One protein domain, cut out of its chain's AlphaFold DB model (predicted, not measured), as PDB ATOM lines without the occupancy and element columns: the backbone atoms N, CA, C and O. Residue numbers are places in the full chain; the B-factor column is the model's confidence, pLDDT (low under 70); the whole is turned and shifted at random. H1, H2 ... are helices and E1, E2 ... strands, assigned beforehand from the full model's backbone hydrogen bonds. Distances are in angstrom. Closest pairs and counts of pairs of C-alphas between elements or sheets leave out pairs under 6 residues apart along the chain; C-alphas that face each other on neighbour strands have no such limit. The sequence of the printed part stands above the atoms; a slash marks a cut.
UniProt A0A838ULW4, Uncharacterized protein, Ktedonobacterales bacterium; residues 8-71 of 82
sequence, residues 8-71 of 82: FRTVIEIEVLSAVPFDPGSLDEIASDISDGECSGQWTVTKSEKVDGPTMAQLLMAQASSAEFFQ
ATOM      1  N   PHE A   8     -20.962  45.397  20.905       98.00
ATOM      2  CA  PHE A   8     -22.084  45.461  21.831       98.00
ATOM      3  C   PHE A   8     -21.655  46.155  23.111       98.00
ATOM      4  O   PHE A   8     -20.603  45.851  23.671       98.00
ATOM      5  N   ARG A   9     -22.499  47.069  23.582       97.75
ATOM      6  CA  ARG A   9     -22.354  47.696  24.887       97.75
ATOM      7  C   ARG A   9     -23.503  47.246  25.772       97.75
ATOM      8  O   ARG A   9     -24.667  47.491  25.456       97.75
ATOM      9  N   THR A  10     -23.145  46.682  26.916       98.12
ATOM     10  CA  THR A  10     -24.074  46.389  28.005       98.12
ATOM     11  C   THR A  10     -23.668  47.214  29.214       98.12
ATOM     12  O   THR A  10     -22.498  47.222  29.590       98.12
ATOM     13  N   VAL A  11     -24.621  47.925  29.809       97.75
ATOM     14  CA  VAL A  11     -24.433  48.601  31.096       97.75
ATOM     15  C   VAL A  11     -25.304  47.885  32.114       97.75
ATOM     16  O   VAL A  11     -26.495  47.665  31.877       97.75
ATOM     17  N   ILE A  12     -24.679  47.495  33.219       97.38
ATOM     18  CA  ILE A  12     -25.318  46.822  34.344       97.38
ATOM     19  C   ILE A  12     -25.237  47.762  35.539       97.38
ATOM     20  O   ILE A  12     -24.192  48.359  35.787       97.38
ATOM     21  N   GLU A  13     -26.343  47.883  36.258       97.56
ATOM     22  CA  GLU A  13     -26.398  48.525  37.565       97.56
ATOM     23  C   GLU A  13     -26.535  47.439  38.632       97.56
ATOM     24  O   GLU A  13     -27.319  46.501  38.463       97.56
ATOM     25  N   ILE A  14     -25.747  47.556  39.700       97.44
ATOM     26  CA  ILE A  14     -25.794  46.664  40.859       97.44
ATOM     27  C   ILE A  14     -26.241  47.509  42.051       97.44
ATOM     28  O   ILE A  14     -25.537  48.435  42.452       97.44
ATOM     29  N   GLU A  15     -27.406  47.189  42.603       97.62
ATOM     30  CA  GLU A  15     -27.896  47.745  43.861       97.62
ATOM     31  C   GLU A  15     -27.470  46.824  45.004       97.62
ATOM     32  O   GLU A  15     -27.716  45.615  44.959       97.62
ATOM     33  N   VAL A  16     -26.828  47.399  46.024       98.00
ATOM     34  CA  VAL A  16     -26.366  46.677  47.213       98.00
ATOM     35  C   VAL A  16     -27.022  47.271  48.453       98.00
ATOM     36  O   VAL A  16     -26.901  48.466  48.721       98.00
ATOM     37  N   LEU A  17     -27.709  46.424  49.217       98.06
ATOM     38  CA  LEU A  17     -28.282  46.749  50.519       98.06
ATOM     39  C   LEU A  17     -27.386  46.172  51.618       98.06
ATOM     40  O   LEU A  17     -27.154  44.962  51.668       98.06
ATOM     41  N   SER A  18     -26.924  47.035  52.519       97.44
ATOM     42  CA  SER A  18     -26.022  46.694  53.623       97.44
ATOM     43  C   SER A  18     -26.458  47.378  54.926       97.44
ATOM     44  O   SER A  18     -27.151  48.398  54.922       97.44
ATOM     45  N   ALA A  19     -26.050  46.824  56.071       96.69
ATOM     46  CA  ALA A  19     -26.346  47.401  57.390       96.69
ATOM     47  C   ALA A  19     -25.408  48.564  57.780       96.69
ATOM     48  O   ALA A  19     -25.699  49.317  58.711       96.69
ATOM     49  N   VAL A  20     -24.281  48.705  57.079       95.62
ATOM     50  CA  VAL A  20     -23.244  49.727  57.290       95.62
ATOM     51  C   VAL A  20     -22.842  50.345  55.945       95.62
ATOM     52  O   VAL A  20     -23.105  49.719  54.916       95.62
ATOM     53  N   PRO A  21     -22.225  51.547  55.912       96.50
ATOM     54  CA  PRO A  21     -21.738  52.140  54.668       96.50
ATOM     55  C   PRO A  21     -20.890  51.151  53.863       96.50
ATOM     56  O   PRO A  21     -19.966  50.550  54.406       96.50
ATOM     57  N   PHE A  22     -21.239  50.985  52.590       95.12
ATOM     58  CA  PHE A  22     -20.609  50.037  51.681       95.12
ATOM     59  C   PHE A  22     -19.662  50.777  50.732       95.12
ATOM     60  O   PHE A  22     -20.079  51.736  50.082       95.12
ATOM     61  N   ASP A  23     -18.402  50.350  50.686       95.62
ATOM     62  CA  ASP A  23     -17.338  50.956  49.872       95.62
ATOM     63  C   ASP A  23     -16.472  49.848  49.247       95.62
ATOM     64  O   ASP A  23     -15.422  49.500  49.791       95.62
ATOM     65  N   PRO A  24     -16.950  49.201  48.167       94.44
ATOM     66  CA  PRO A  24     -16.236  48.098  47.541       94.44
ATOM     67  C   PRO A  24     -15.082  48.595  46.662       94.44
ATOM     68  O   PRO A  24     -15.221  49.564  45.914       94.44
ATOM     69  N   GLY A  25     -13.960  47.877  46.671       95.12
ATOM     70  CA  GLY A  25     -12.797  48.160  45.830       95.12
ATOM     71  C   GLY A  25     -12.825  47.470  44.464       95.12
ATOM     72  O   GLY A  25     -12.100  47.879  43.554       95.12
ATOM     73  N   SER A  26     -13.642  46.425  44.288       95.81
ATOM     74  CA  SER A  26     -13.715  45.665  43.034       95.81
ATOM     75  C   SER A  26     -15.057  44.960  42.815       95.81
ATOM     76  O   SER A  26     -15.848  44.786  43.738       95.81
ATOM     77  N   LEU A  27     -15.305  44.511  41.578       95.62
ATOM     78  CA  LEU A  27     -16.481  43.691  41.259       95.62
ATOM     79  C   LEU A  27     -16.452  42.323  41.958       95.62
ATOM     80  O   LEU A  27     -17.512  41.814  42.316       95.62
ATOM     81  N   ASP A  28     -15.265  41.748  42.170       97.19
ATOM     82  CA  ASP A  28     -15.110  40.464  42.863       97.19
ATOM     83  C   ASP A  28     -15.479  40.590  44.347       97.19
ATOM     84  O   ASP A  28     -16.152  39.717  44.890       97.19
ATOM     85  N   GLU A  29     -15.106  41.703  44.986       96.75
ATOM     86  CA  GLU A  29     -15.526  42.017  46.359       96.75
ATOM     87  C   GLU A  29     -17.044  42.184  46.448       96.75
ATOM     88  O   GLU A  29     -17.672  41.530  47.275       96.75
ATOM     89  N   ILE A  30     -17.654  42.951  45.533       97.06
ATOM     90  CA  ILE A  30     -19.120  43.089  45.469       97.06
ATOM     91  C   ILE A  30     -19.787  41.713  45.353       97.06
ATOM     92  O   ILE A  30     -20.742  41.420  46.072       97.06
ATOM     93  N   ALA A  31     -19.289  40.856  44.458       97.12
ATOM     94  CA  ALA A  31     -19.838  39.520  44.256       97.12
ATOM     95  C   ALA A  31     -19.692  38.633  45.504       97.12
ATOM     96  O   ALA A  31     -20.646  37.937  45.868       97.12
ATOM     97  N   SER A  32     -18.530  38.673  46.160       97.25
ATOM     98  CA  SER A  32     -18.261  37.946  47.404       97.25
ATOM     99  C   SER A  32     -19.177  38.415  48.537       97.25
ATOM    100  O   SER A  32     -19.787  37.587  49.211       97.25
ATOM    101  N   ASP A  33     -19.334  39.727  48.716       96.62
ATOM    102  CA  ASP A  33     -20.138  40.307  49.794       96.62
ATOM    103  C   ASP A  33     -21.638  40.023  49.640       96.62
ATOM    104  O   ASP A  33     -22.339  39.870  50.640       96.62
ATOM    105  N   ILE A  34     -22.129  39.925  48.400       97.44
ATOM    106  CA  ILE A  34     -23.518  39.544  48.098       97.44
ATOM    107  C   ILE A  34     -23.747  38.036  48.271       97.44
ATOM    108  O   ILE A  34     -24.819  37.626  48.717       97.44
ATOM    109  N   SER A  35     -22.790  37.202  47.852       96.38
ATOM    110  CA  SER A  35     -22.992  35.745  47.783       96.38
ATOM    111  C   SER A  35     -22.755  35.061  49.125       96.38
ATOM    112  O   SER A  35     -23.538  34.198  49.521       96.38
ATOM    113  N   ASP A  36     -21.686  35.460  49.812       95.62
ATOM    114  CA  ASP A  36     -21.191  34.806  51.026       95.62
ATOM    115  C   ASP A  36     -21.105  35.766  52.229       95.62
ATOM    116  O   ASP A  36     -20.858  35.326  53.355       95.62
ATOM    117  N   GLY A  37     -21.289  37.071  52.002       93.25
ATOM    118  CA  GLY A  37     -21.170  38.124  53.010       93.25
ATOM    119  C   GLY A  37     -22.497  38.599  53.612       93.25
ATOM    120  O   GLY A  37     -23.512  37.903  53.622       93.25
ATOM    121  N   GLU A  38     -22.471  39.816  54.164       94.00
ATOM    122  CA  GLU A  38     -23.607  40.439  54.866       94.00
ATOM    123  C   GLU A  38     -24.419  41.405  53.981       94.00
ATOM    124  O   GLU A  38     -25.218  42.196  54.492       94.00
ATOM    125  N   CYS A  39     -24.221  41.370  52.661       97.81
ATOM    126  CA  CYS A  39     -24.923  42.244  51.727       97.81
ATOM    127  C   CYS A  39     -26.017  41.495  50.959       97.81
ATOM    128  O   CYS A  39     -25.888  40.322  50.622       97.81
ATOM    129  N   SER A  40     -27.098  42.200  50.624       97.88
ATOM    130  CA  SER A  40     -28.077  41.735  49.638       97.88
ATOM    131  C   SER A  40     -27.883  42.509  48.345       97.88
ATOM    132  O   SER A  40     -27.807  43.735  48.368       97.88
ATOM    133  N   GLY A  41     -27.790  41.800  47.223       97.19
ATOM    134  CA  GLY A  41     -27.528  42.401  45.924       97.19
ATOM    135  C   GLY A  41     -28.593  42.074  44.895       97.19
ATOM    136  O   GLY A  41     -29.085  40.947  44.829       97.19
ATOM    137  N   GLN A  42     -28.894  43.050  44.047       97.25
ATOM    138  CA  GLN A  42     -29.706  42.882  42.850       97.25
ATOM    139  C   GLN A  42     -28.990  43.562  41.684       97.25
ATOM    140  O   GLN A  42     -28.498  44.679  41.818       97.25
ATOM    141  N   TRP A  43     -28.947  42.909  40.523       96.81
ATOM    142  CA  TRP A  43     -28.396  43.512  39.311       96.81
ATOM    143  C   TRP A  43     -29.461  43.643  38.230       96.81
ATOM    144  O   TRP A  43     -30.342  42.790  38.085       96.81
ATOM    145  N   THR A  44     -29.383  44.724  37.458       97.81
ATOM    146  CA  THR A  44     -30.271  44.969  36.320       97.81
ATOM    147  C   THR A  44     -29.487  45.468  35.114       97.81
ATOM    148  O   THR A  44     -28.498  46.189  35.236       97.81
ATOM    149  N   VAL A  45     -29.922  45.073  33.917       98.06
ATOM    150  CA  VAL A  45     -29.374  45.610  32.668       98.06
ATOM    151  C   VAL A  45     -30.077  46.930  32.371       98.06
ATOM    152  O   VAL A  45     -31.251  46.938  32.006       98.06
ATOM    153  N   THR A  46     -29.357  48.040  32.503       98.00
ATOM    154  CA  THR A  46     -29.895  49.389  32.265       98.00
ATOM    155  C   THR A  46     -29.695  49.850  30.825       98.00
ATOM    156  O   THR A  46     -30.435  50.704  30.335       98.00
ATOM    157  N   LYS A  47     -28.730  49.259  30.104       97.81
ATOM    158  CA  LYS A  47     -28.503  49.516  28.676       97.81
ATOM    159  C   LYS A  47     -28.019  48.265  27.951       97.81
ATOM    160  O   LYS A  47     -27.149  47.562  28.453       97.81
ATOM    161  N   SER A  48     -28.533  48.035  26.746       98.12
ATOM    162  CA  SER A  48     -28.023  47.034  25.807       98.12
ATOM    163  C   SER A  48     -28.183  47.567  24.388       98.12
ATOM    164  O   SER A  48     -29.300  47.825  23.940       98.12
ATOM    165  N   GLU A  49     -27.070  47.811  23.703       98.12
ATOM    166  CA  GLU A  49     -27.068  48.418  22.372       98.12
ATOM    167  C   GLU A  49     -25.930  47.880  21.502       98.12
ATOM    168  O   GLU A  49     -24.889  47.437  21.996       98.12
ATOM    169  N   LYS A  50     -26.128  47.953  20.185       98.38
ATOM    170  CA  LYS A  50     -25.038  47.801  19.220       98.38
ATOM    171  C   LYS A  50     -24.282  49.118  19.127       98.38
ATOM    172  O   LYS A  50     -24.909  50.173  19.091       98.38
ATOM    173  N   VAL A  51     -22.962  49.040  19.035       98.00
ATOM    174  CA  VAL A  51     -22.093  50.199  18.807       98.00
ATOM    175  C   VAL A  51     -21.141  49.914  17.647       98.00
ATOM    176  O   VAL A  51     -20.848  48.754  17.345       98.00
ATOM    177  N   ASP A  52     -20.709  50.972  16.968       97.44
ATOM    178  CA  ASP A  52     -19.721  50.891  15.894       97.44
ATOM    179  C   ASP A  52     -18.283  50.909  16.445       97.44
ATOM    180  O   ASP A  52     -18.060  51.081  17.647       97.44
ATOM    181  N   GLY A  53     -17.303  50.699  15.560       97.12
ATOM    182  CA  GLY A  53     -15.879  50.712  15.910       97.12
ATOM    183  C   GLY A  53     -15.431  52.007  16.603       97.12
ATOM    184  O   GLY A  53     -14.883  51.921  17.703       97.12
ATOM    185  N   PRO A  54     -15.702  53.202  16.036       97.56
ATOM    186  CA  PRO A  54     -15.336  54.475  16.663       97.56
ATOM    187  C   PRO A  54     -15.921  54.652  18.067       97.56
ATOM    188  O   PRO A  54     -15.214  55.058  18.990       97.56
ATOM    189  N   THR A  55     -17.194  54.295  18.267       97.69
ATOM    190  CA  THR A  55     -17.824  54.354  19.591       97.69
ATOM    191  C   THR A  55     -17.192  53.345  20.550       97.69
ATOM    192  O   THR A  55     -16.961  53.673  21.713       97.69
ATOM    193  N   MET A  56     -16.880  52.128  20.092       97.94
ATOM    194  CA  MET A  56     -16.245  51.111  20.934       97.94
ATOM    195  C   MET A  56     -14.835  51.522  21.381       97.94
ATOM    196  O   MET A  56     -14.523  51.397  22.565       97.94
ATOM    197  N   ALA A  57     -14.013  52.079  20.487       97.88
ATOM    198  CA  ALA A  57     -12.683  52.587  20.837       97.88
ATOM    199  C   ALA A  57     -12.763  53.657  21.944       97.88
ATOM    200  O   ALA A  57     -12.045  53.582  22.943       97.88
ATOM    201  N   GLN A  58     -13.712  54.596  21.834       97.94
ATOM    202  CA  GLN A  58     -13.956  55.605  22.873       97.94
ATOM    203  C   GLN A  58     -14.400  54.993  24.207       97.94
ATOM    204  O   GLN A  58     -13.939  55.426  25.265       97.94
ATOM    205  N   LEU A  59     -15.280  53.988  24.178       97.94
ATOM    206  CA  LEU A  59     -15.755  53.311  25.386       97.94
ATOM    207  C   LEU A  59     -14.631  52.550  26.103       97.94
ATOM    208  O   LEU A  59     -14.565  52.609  27.328       97.94
ATOM    209  N   LEU A  60     -13.736  51.889  25.362       97.94
ATOM    210  CA  LEU A  60     -12.567  51.209  25.927       97.94
ATOM    211  C   LEU A  60     -11.613  52.192  26.612       97.94
ATOM    212  O   LEU A  60     -11.223  51.976  27.759       97.94
ATOM    213  N   MET A  61     -11.286  53.303  25.948       97.38
ATOM    214  CA  MET A  61     -10.420  54.337  26.525       97.38
ATOM    215  C   MET A  61     -11.037  54.978  27.775       97.38
ATOM    216  O   MET A  61     -10.334  55.248  28.746       97.38
ATOM    217  N   ALA A  62     -12.361  55.166  27.801       97.38
ATOM    218  CA  ALA A  62     -13.072  55.657  28.983       97.38
ATOM    219  C   ALA A  62     -13.007  54.687  30.181       97.38
ATOM    220  O   ALA A  62     -13.190  55.113  31.320       97.38
ATOM    221  N   GLN A  63     -12.716  53.406  29.940       96.00
ATOM    222  CA  GLN A  63     -12.443  52.393  30.965       96.00
ATOM    223  C   GLN A  63     -10.942  52.257  31.280       96.00
ATOM    224  O   GLN A  63     -10.534  51.270  31.889       96.00
ATOM    225  N   ALA A  64     -10.119  53.227  30.861       96.19
ATOM    226  CA  ALA A  64      -8.659  53.193  30.961       96.19
ATOM    227  C   ALA A  64      -8.014  51.966  30.278       96.19
ATOM    228  O   ALA A  64      -6.925  51.538  30.660       96.19
ATOM    229  N   SER A  65      -8.679  51.410  29.259       96.44
ATOM    230  CA  SER A  65      -8.150  50.357  28.388       96.44
ATOM    231  C   SER A  65      -7.589  50.943  27.082       96.44
ATOM    232  O   SER A  65      -7.653  52.151  26.850       96.44
ATOM    233  N   SER A  66      -7.049  50.084  26.216       96.81
ATOM    234  CA  SER A  66      -6.626  50.425  24.851       96.81
ATOM    235  C   SER A  66      -7.656  49.944  23.829       96.81
ATOM    236  O   SER A  66      -8.226  48.862  23.992       96.81
ATOM    237  N   ALA A  67      -7.854  50.703  22.747       97.00
ATOM    238  CA  ALA A  67      -8.654  50.269  21.601       97.00
ATOM    239  C   ALA A  67      -8.110  48.963  20.977       97.00
ATOM    240  O   ALA A  67      -8.883  48.100  20.548       97.00
ATOM    241  N   GLU A  68      -6.790  48.754  21.045       96.12
ATOM    242  CA  GLU A  68      -6.107  47.561  20.534       96.12
ATOM    243  C   GLU A  68      -6.548  46.272  21.235       96.12
ATOM    244  O   GLU A  68      -6.386  45.187  20.679       96.12
ATOM    245  N   PHE A  69      -7.165  46.368  22.419       95.94
ATOM    246  CA  PHE A  69      -7.766  45.215  23.092       95.94
ATOM    247  C   PHE A  69      -8.770  44.482  22.189       95.94
ATOM    248  O   PHE A  69      -8.872  43.257  22.231       95.94
ATOM    249  N   PHE A  70      -9.474  45.223  21.328       95.75
ATOM    250  CA  PHE A  70     -10.339  44.662  20.291       95.75
ATOM    251  C   PHE A  70      -9.744  44.752  18.884       95.75
ATOM    252  O   PHE A  70     -10.488  44.641  17.911       95.75
ATOM    253  N   GLN A  71      -8.424  44.896  18.748       96.12
ATOM    254  CA  GLN A  71      -7.736  45.100  17.466       96.12
ATOM    255  C   GLN A  71      -8.308  46.301  16.701       96.12
ATOM    256  O   GLN A  71      -8.561  46.234  15.498       96.12
TER     257      GLN A  71
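Overview. This is residues 8 to 71 of the 82 residues of an uncharacterized protein of Ktedonobacterales bacterium (UniProt A0A838ULW4). Picture a long, narrow ribbon of two strands, E1 and E2, with one helix, H1, near one end and a pair of helices, H2 and H3, at the other. H1 and the H2-H3 pair lie toward the same side of the ribbon, with an open gap between them. The printed part has 64 residues, with three named helices and two named strands in the order E1, H1, E2, H2, H3; the sheet, E1 - E2, is antiparallel and the class is mixed, helices and strands. The whole is loose, with a radius of gyration of the C-alphas of 15.2 A and spans of 43 by 20 by 18 A.

Along the chain. Find C-alpha 8 at (-22.084, 45.461, 21.831); from there E1 runs through residues 8 to 17, 29.4 A. Next find H1 at residues 27 to 35, 12.2 A, then E2 at residues 40 to 51, 32.5 A, from C-alpha 40 at (-28.077, 41.735, 49.638). H2 takes residues 53 to 62, 14.3 A, and H3 residues 67 to 70, ending at C-alpha 70 at (-10.339, 44.662, 20.291).

Arrangement. Look along E1 and E2, antiparallel at 164 degrees: N 9 and O 49 are 2.9 A apart and N 17 and O 40 2.8 A, within hydrogen-bond range. The closest C-alphas of H1 and E2 are those of Ile 34 and Ser 40, 5.3 A. H2 and H3 touch, closest at the C-alphas of Ala 57 and Ala 67, 4.7 A. H1 is apart from H2 and H3; E1 and H2 are only just apart, at 8.0 A. Every O i to N i+4 pair is within hydrogen-bond range in H1 and H2; H3 is too short for one.

Size, cuts and confidence. The C-alphas farthest apart, those of Ala 19 and Gln 71, are 44.1 A apart. The printed part has no cut; no link is long. The mean pLDDT of the printed part is 97.0, and no printed residue is under 70.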